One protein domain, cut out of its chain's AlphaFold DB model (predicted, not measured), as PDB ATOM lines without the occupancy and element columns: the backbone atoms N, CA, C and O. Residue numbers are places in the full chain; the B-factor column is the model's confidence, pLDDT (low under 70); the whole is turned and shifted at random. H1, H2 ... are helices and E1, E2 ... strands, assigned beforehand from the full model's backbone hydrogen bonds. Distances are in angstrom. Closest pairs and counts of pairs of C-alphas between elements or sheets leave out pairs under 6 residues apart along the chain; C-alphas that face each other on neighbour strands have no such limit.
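Overview. This is residues 10 to 63 of the 64 residues of an uncharacterized protein of Filomicrobium sp (UniProt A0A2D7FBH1). A small three-stranded sheet, E1 to E3, folded as two successive hairpins, makes one end of an open, U-like arc; the chain then swings away through a long link to the helix H1 at the bend of the arc and on to the very short helix H2 at the other end. Neither helix packs on the sheet, and the two helices stay away from each other, which leaves the inside of the arc open. The printed part has 54 residues, with three named strands followed by two named helices, in the order E1 E2 E3 H1 H2. The sheet runs E1, E2, E3, all antiparallel, and the class is mixed, helices and strands, with 27 residues in named elements. The whole is loose, with a radius of gyration of the C-alphas of 14.4 A and spans of 39 by 28 by 21 A.

Along the chain. Begin with the sheet, at C-alpha 10, printed at (0.076, 29.703, -28.696), where E1 starts; it covers residues 10 to 12 and is 6.3 A long from first to last C-alpha. E2 is residues 15 to 20, and its C-alphas run 16.4 A from Arg 15 to Ser 20. E3 takes residues 23 to 28 and runs 14.2 A, ending at C-alpha 28, at (-5.273, 33.265, -36.171). Farther along, find C-alpha 42 at (12.391, 19.685, -24.440); from there H1, residues 42 to 49, runs 10.3 A to C-alpha 49. H2 is residues 58 to 61, 5.1 A long, and ends at C-alpha 61, at (1.318, 37.741, -7.542).

Arrangement. Look first at E1, E2 and E3, which form a meander, each strand the antiparallel neighbour of the one before. E2 is the inner strand, and E1 and E3 are the edge strands. E1 and E2 are a hairpin with an angle of 151 degrees between their directions; the C-alphas of Ile 11 and Ser 16 face each other at 4.6 A. Check N 17 and O 10, within hydrogen-bond range at 2.8 A, and N 10 and O 17 at 2.9 A. E2 and E3 are also a hairpin, at 137 degrees; the C-alphas of Phe 17 and Glu 27 face each other at 4.5 A. Here N 25 and O 18 are 2.8 A apart, and N 28 and O 16 are 2.8 A apart, both within hydrogen-bond range. Across E2, the closest C-alphas of E1 and E3 are those of Leu 10 and Tyr 24, 7.3 A apart. Moving outward, H1 is not on the sheet, with 0 pairs of C-alphas within 10 A, and the same is true of H2. H1 and H2 are apart. In H1 every O i to N i+4 pair is within hydrogen-bond range; H2, with 4 residues, is too short for such a pair, and its 1 pair of O i and N i+3 is within range.

Size, cuts and confidence. The two C-alphas farthest apart are those of His 33 and Ser 59, at 40.7 A. The printed part runs from residue 10 to residue 63 of a chain of 64 residues and has no cut; its first and last C-alphas are 24.3 A apart. The links E1 to E2 and E2 to E3 are tight, H1 to H2 is short, and E3 to H1 is long, with 13 residues. Residues 31 to 43 stand free, as do residues 45 to 51, of which 45 to 49 belong to H1, and residues 55 to 63, of which 58 to 61 belong to H2. The mean pLDDT of the printed part is 73.9; look for values under 70 at residue 20, residues 30 to 38 and residues 60 to 63 of this model.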
ATOM      1  N   LEU A  10       0.612  30.317 -29.916       72.88
ATOM      2  CA  LEU A  10       0.076  29.703 -28.696       72.88
ATOM      3  C   LEU A  10      -1.300  29.108 -28.979       72.88
ATOM      4  O   LEU A  10      -2.159  29.802 -29.520       72.88
ATOM      5  N   ILE A  11      -1.534  27.869 -28.550       74.31
ATOM      6  CA  ILE A  11      -2.879  27.291 -28.479       74.31
ATOM      7  C   ILE A  11      -3.416  27.491 -27.061       74.31
ATOM      8  O   ILE A  11      -2.818  27.017 -26.097       74.31
ATOM      9  N   LEU A  12      -4.560  28.166 -26.942       73.50
ATOM     10  CA  LEU A  12      -5.300  28.313 -25.690       73.50
ATOM     11  C   LEU A  12      -6.742  27.841 -25.915       73.50
ATOM     12  O   LEU A  12      -7.551  28.507 -26.566       73.50
ATOM     13  N   GLY A  13      -7.061  26.648 -25.411       76.81
ATOM     14  CA  GLY A  13      -8.318  25.971 -25.731       76.81
ATOM     15  C   GLY A  13      -8.384  25.578 -27.212       76.81
ATOM     16  O   GLY A  13      -7.545  24.819 -27.684       76.81
ATOM     17  N   LYS A  14      -9.385  26.085 -27.946       74.94
ATOM     18  CA  LYS A  14      -9.567  25.854 -29.400       74.94
ATOM     19  C   LYS A  14      -9.108  27.033 -30.270       74.94
ATOM     20  O   LYS A  14      -9.401  27.065 -31.462       74.94
ATOM     21  N   ARG A  15      -8.457  28.024 -29.664       77.44
ATOM     22  CA  ARG A  15      -8.061  29.280 -30.308       77.44
ATOM     23  C   ARG A  15      -6.547  29.324 -30.421       77.44
ATOM     24  O   ARG A  15      -5.854  28.824 -29.533       77.44
ATOM     25  N   SER A  16      -6.050  29.934 -31.489       81.00
ATOM     26  CA  SER A  16      -4.611  30.049 -31.729       81.00
ATOM     27  C   SER A  16      -4.207  31.510 -31.832       81.00
ATOM     28  O   SER A  16      -4.890  32.286 -32.489       81.00
ATOM     29  N   PHE A  17      -3.101  31.892 -31.202       80.75
ATOM     30  CA  PHE A  17      -2.641  33.278 -31.114       80.75
ATOM     31  C   PHE A  17      -1.225  33.397 -31.669       80.75
ATOM     32  O   PHE A  17      -0.322  32.694 -31.214       80.75
ATOM     33  N   LEU A  18      -1.017  34.284 -32.646       78.31
ATOM     34  CA  LEU A  18       0.295  34.473 -33.276       78.31
ATOM     35  C   LEU A  18       1.324  34.992 -32.276       78.31
ATOM     36  O   LEU A  18       1.067  35.949 -31.549       78.31
ATOM     37  N   TRP A  19       2.517  34.405 -32.278       74.12
ATOM     38  CA  TRP A  19       3.623  34.887 -31.463       74.12
ATOM     39  C   TRP A  19       4.388  36.023 -32.160       74.12
ATOM     40  O   TRP A  19       4.607  36.015 -33.374       74.12
ATOM     41  N   SER A  20       4.834  37.003 -31.373       69.50
ATOM     42  CA  SER A  20       5.730  38.080 -31.793       69.50
ATOM     43  C   SER A  20       6.712  38.433 -30.673       69.50
ATOM     44  O   SER A  20       6.518  38.062 -29.517       69.50
ATOM     45  N   THR A  21       7.727  39.243 -30.979       71.25
ATOM     46  CA  THR A  21       8.669  39.766 -29.970       71.25
ATOM     47  C   THR A  21       8.019  40.673 -28.921       71.25
ATOM     48  O   THR A  21       8.643  40.971 -27.909       71.25
ATOM     49  N   ARG A  22       6.771  41.113 -29.138       74.19
ATOM     50  CA  ARG A  22       5.972  41.882 -28.171       74.19
ATOM     51  C   ARG A  22       4.973  41.016 -27.392       74.19
ATOM     52  O   ARG A  22       4.152  41.563 -26.666       74.19
ATOM     53  N   GLY A  23       5.024  39.694 -27.556       73.88
ATOM     54  CA  GLY A  23       4.078  38.742 -26.972       73.88
ATOM     55  C   GLY A  23       3.109  38.154 -27.999       73.88
ATOM     56  O   GLY A  23       3.322  38.257 -29.212       73.88
ATOM     57  N   TYR A  24       2.050  37.513 -27.500       76.06
ATOM     58  CA  TYR A  24       1.007  36.907 -28.325       76.06
ATOM     59  C   TYR A  24       0.021  37.973 -28.812       76.06
ATOM     60  O   TYR A  24      -0.468  38.789 -28.033       76.06
ATOM     61  N   ALA A  25      -0.219  37.988 -30.119       75.06
ATOM     62  CA  ALA A  25      -1.065  38.950 -30.807       75.06
ATOM     63  C   ALA A  25      -2.419  38.320 -31.187       75.06
ATOM     64  O   ALA A  25      -2.909  37.426 -30.502       75.06
ATOM     65  N   ALA A  26      -3.033  38.825 -32.262       75.50
ATOM     66  CA  ALA A  26      -4.365  38.454 -32.730       75.50
ATOM     67  C   ALA A  26      -4.562  36.939 -32.896       75.50
ATOM     68  O   ALA A  26      -3.635  36.193 -33.233       75.50
ATOM     69  N   GLU A  27      -5.812  36.519 -32.695       79.12
ATOM     70  CA  GLU A  27      -6.246  35.170 -33.021       79.12
ATOM     71  C   GLU A  27      -6.044  34.906 -34.516       79.12
ATOM     72  O   GLU A  27      -6.392  35.727 -35.367       79.12
ATOM     73  N   ALA A  28      -5.477  33.750 -34.823       76.44
ATOM     74  CA  ALA A  28      -5.273  33.265 -36.171       76.44
ATOM     75  C   ALA A  28      -5.841  31.852 -36.289       76.44
ATOM     76  O   ALA A  28      -5.817  31.064 -35.343       76.44
ATOM     77  N   SER A  29      -6.366  31.531 -37.468       72.19
ATOM     78  CA  SER A  29      -6.783  30.172 -37.792       72.19
ATOM     79  C   SER A  29      -5.623  29.463 -38.481       72.19
ATOM     80  O   SER A  29      -5.115  29.956 -39.487       72.19
ATOM     81  N   PHE A  30      -5.198  28.328 -37.928       69.94
ATOM     82  CA  PHE A  30      -4.201  27.448 -38.536       69.94
ATOM     83  C   PHE A  30      -4.859  26.127 -38.914       69.94
ATOM     84  O   PHE A  30      -5.796  25.678 -38.244       69.94
ATOM     85  N   ALA A  31      -4.377  25.502 -39.986       67.06
ATOM     86  CA  ALA A  31      -4.864  24.190 -40.377       67.06
ATOM     87  C   ALA A  31      -4.483  23.159 -39.290       67.06
ATOM     88  O   ALA A  31      -3.333  23.143 -38.849       67.06
ATOM     89  N   PRO A  32      -5.403  22.280 -38.853       59.50
ATOM     90  CA  PRO A  32      -5.203  21.384 -37.703       59.50
ATOM     91  C   PRO A  32      -4.137  20.282 -37.879       59.50
ATOM     92  O   PRO A  32      -4.009  19.418 -37.015       59.50
ATOM     93  N   HIS A  33      -3.352  20.303 -38.958       65.25
ATOM     94  CA  HIS A  33      -2.351  19.279 -39.283       65.25
ATOM     95  C   HIS A  33      -1.025  19.859 -39.796       65.25
ATOM     96  O   HIS A  33      -0.277  19.159 -40.474       65.25
ATOM     97  N   ASP A  34      -0.736  21.125 -39.493       59.62
ATOM     98  CA  ASP A  34       0.536  21.736 -39.877       59.62
ATOM     99  C   ASP A  34       1.683  21.325 -38.940       59.62
ATOM    100  O   ASP A  34       1.497  21.127 -37.735       59.62
ATOM    101  N   ILE A  35       2.888  21.199 -39.503       65.19
ATOM    102  CA  ILE A  35       4.109  20.961 -38.727       65.19
ATOM    103  C   ILE A  35       4.505  22.278 -38.060       65.19
ATOM    104  O   ILE A  35       4.711  23.283 -38.739       65.19
ATOM    105  N   VAL A  36       4.639  22.265 -36.734       64.94
ATOM    106  CA  VAL A  36       5.052  23.437 -35.954       64.94
ATOM    107  C   VAL A  36       6.412  23.261 -35.316       64.94
ATOM    108  O   VAL A  36       6.743  22.193 -34.796       64.94
ATOM    109  N   ASP A  37       7.158  24.359 -35.269       64.69
ATOM    110  CA  ASP A  37       8.342  24.458 -34.432       64.69
ATOM    111  C   ASP A  37       7.911  24.680 -32.982       64.69
ATOM    112  O   ASP A  37       7.411  25.742 -32.600       64.69
ATOM    113  N   VAL A  38       8.121  23.665 -32.146       68.06
ATOM    114  CA  VAL A  38       7.911  23.800 -30.705       68.06
ATOM    115  C   VAL A  38       9.064  24.612 -30.125       68.06
ATOM    116  O   VAL A  38      10.176  24.114 -29.962       68.06
ATOM    117  N   LEU A  39       8.788  25.877 -29.808       70.88
ATOM    118  CA  LEU A  39       9.780  26.795 -29.236       70.88
ATOM    119  C   LEU A  39      10.103  26.484 -27.769       70.88
ATOM    120  O   LEU A  39      11.143  26.901 -27.261       70.88
ATOM    121  N   THR A  40       9.223  25.756 -27.080       76.44
ATOM    122  CA  THR A  40       9.442  25.329 -25.699       76.44
ATOM    123  C   THR A  40      10.560  24.282 -25.651       76.44
ATOM    124  O   THR A  40      10.431  23.233 -26.291       76.44
ATOM    125  N   PRO A  41      11.641  24.500 -24.880       80.81
ATOM    126  CA  PRO A  41      12.710  23.516 -24.749       80.81
ATOM    127  C   PRO A  41      12.187  22.153 -24.280       80.81
ATOM    128  O   PRO A  41      11.317  22.068 -23.411       80.81
ATOM    129  N   ARG A  42      12.771  21.065 -24.802       78.75
ATOM    130  CA  ARG A  42      12.391  19.685 -24.440       78.75
ATOM    131  C   ARG A  42      12.442  19.409 -22.937       78.75
ATOM    132  O   ARG A  42      11.610  18.663 -22.437       78.75
ATOM    133  N   SER A  43      13.390  20.015 -22.227       80.50
ATOM    134  CA  SER A  43      13.499  19.905 -20.770       80.50
ATOM    135  C   SER A  43      12.255  20.443 -20.061       80.50
ATOM    136  O   SER A  43      11.717  19.776 -19.183       80.50
ATOM    137  N   VAL A  44      11.750  21.602 -20.487       80.75
ATOM    138  CA  VAL A  44      10.543  22.231 -19.930       80.75
ATOM    139  C   VAL A  44       9.305  21.388 -20.233       80.75
ATOM    140  O   VAL A  44       8.496  21.144 -19.342       80.75
ATOM    141  N   LEU A  45       9.186  20.866 -21.458       79.06
ATOM    142  CA  LEU A  45       8.098  19.946 -21.810       79.06
ATOM    143  C   LEU A  45       8.127  18.666 -20.969       79.06
ATOM    144  O   LEU A  45       7.069  18.187 -20.566       79.06
ATOM    145  N   GLY A  46       9.315  18.122 -20.693       82.31
ATOM    146  CA  GLY A  46       9.476  16.937 -19.850       82.31
ATOM    147  C   GLY A  46       9.002  17.171 -18.415       82.31
ATOM    148  O   GLY A  46       8.278  16.340 -17.874       82.31
ATOM    149  N   VAL A  47       9.341  18.325 -17.835       85.06
ATOM    150  CA  VAL A  47       8.893  18.736 -16.494       85.06
ATOM    151  C   VAL A  47       7.365  18.854 -16.441       85.06
ATOM    152  O   VAL A  47       6.736  18.217 -15.598       85.06
ATOM    153  N   LEU A  48       6.757  19.570 -17.394       81.38
ATOM    154  CA  LEU A  48       5.297  19.706 -17.477       81.38
ATOM    155  C   LEU A  48       4.595  18.350 -17.674       81.38
ATOM    156  O   LEU A  48       3.599  18.061 -17.015       81.38
ATOM    157  N   SER A  49       5.130  17.488 -18.546       77.88
ATOM    158  CA  SER A  49       4.554  16.160 -18.829       77.88
ATOM    159  C   SER A  49       4.647  15.204 -17.641       77.88
ATOM    160  O   SER A  49       3.832  14.293 -17.522       77.88
ATOM    161  N   ALA A  50       5.619  15.410 -16.753       85.31
ATOM    162  CA  ALA A  50       5.749  14.667 -15.506       85.31
ATOM    163  C   ALA A  50       4.804  15.177 -14.397       85.31
ATOM    164  O   ALA A  50       4.842  14.655 -13.284       85.31
ATOM    165  N   GLY A  51       3.951  16.167 -14.689       84.12
ATOM    166  CA  GLY A  51       2.947  16.699 -13.764       84.12
ATOM    167  C   GLY A  51       3.429  17.865 -12.901       84.12
ATOM    168  O   GLY A  51       2.686  18.317 -12.032       84.12
ATOM    169  N   TYR A  52       4.641  18.376 -13.127       79.12
ATOM    170  CA  TYR A  52       5.120  19.574 -12.441       79.12
ATOM    171  C   TYR A  52       4.523  20.822 -13.098       79.12
ATOM    172  O   TYR A  52       4.610  20.991 -14.314       79.12
ATOM    173  N   GLY A  53       3.925  21.703 -12.298       79.62
ATOM    174  CA  GLY A  53       3.432  23.005 -12.744       79.62
ATOM    175  C   GLY A  53       4.432  24.122 -12.433       79.62
ATOM    176  O   GLY A  53       5.207  23.988 -11.486       79.62
ATOM    177  N   PRO A  54       4.442  25.222 -13.207       75.19
ATOM    178  CA  PRO A  54       5.145  26.424 -12.787       75.19
ATOM    179  C   PRO A  54       4.479  26.961 -11.517       75.19
ATOM    180  O   PRO A  54       3.279  27.229 -11.517       75.19
ATOM    181  N   ASP A  55       5.264  27.110 -10.457       79.88
ATOM    182  CA  ASP A  55       4.848  27.839  -9.267       79.88
ATOM    183  C   ASP A  55       5.235  29.309  -9.447       79.88
ATOM    184  O   ASP A  55       6.364  29.614  -9.853       79.88
ATOM    185  N   ILE A  56       4.284  30.214  -9.230       75.12
ATOM    186  CA  ILE A  56       4.553  31.651  -9.260       75.12
ATOM    187  C   ILE A  56       4.713  32.075  -7.814       75.12
ATOM    188  O   ILE A  56       3.782  31.947  -7.026       75.12
ATOM    189  N   ASP A  57       5.888  32.604  -7.491       80.38
ATOM    190  CA  ASP A  57       6.168  33.125  -6.161       80.38
ATOM    191  C   ASP A  57       5.113  34.165  -5.742       80.38
ATOM    192  O   ASP A  57       4.755  35.059  -6.520       80.38
ATOM    193  N   GLU A  58       4.624  34.065  -4.503       77.88
ATOM    194  CA  GLU A  58       3.566  34.934  -3.975       77.88
ATOM    195  C   GLU A  58       3.921  36.427  -4.061       77.88
ATOM    196  O   GLU A  58       3.038  37.265  -4.264       77.88
ATOM    197  N   SER A  59       5.209  36.779  -3.981       72.50
ATOM    198  CA  SER A  59       5.666  38.169  -4.111       72.50
ATOM    199  C   SER A  59       5.429  38.757  -5.507       72.50
ATOM    200  O   SER A  59       5.229  39.965  -5.635       72.50
ATOM    201  N   ILE A  60       5.406  37.918  -6.550       60.41
ATOM    202  CA  ILE A  60       5.109  38.318  -7.933       60.41
ATOM    203  C   ILE A  60       3.597  38.475  -8.128       60.41
ATOM    204  O   ILE A  60       3.167  39.384  -8.835       60.41
ATOM    205  N   LEU A  61       2.781  37.632  -7.484       63.06
ATOM    206  CA  LEU A  61       1.318  37.741  -7.542       63.06
ATOM    207  C   LEU A  61       0.815  39.063  -6.947       63.06
ATOM    208  O   LEU A  61      -0.168  39.609  -7.433       63.06
ATOM    209  N   ALA A  62       1.518  39.610  -5.951       60.44
ATOM    210  CA  ALA A  62       1.207  40.915  -5.363       60.44
ATOM    211  C   ALA A  62       1.440  42.112  -6.313       60.44
ATOM    212  O   ALA A  62       1.099  43.244  -5.962       60.44
ATOM    213  N   LEU A  63       2.043  41.886  -7.486       54.84
ATOM    214  CA  LEU A  63       2.387  42.910  -8.477       54.84
ATOM    215  C   LEU A  63       1.546  42.830  -9.770       54.84
ATOM    216  O   LEU A  63       1.757  43.659 -10.659       54.84
TER     217      LEU A  63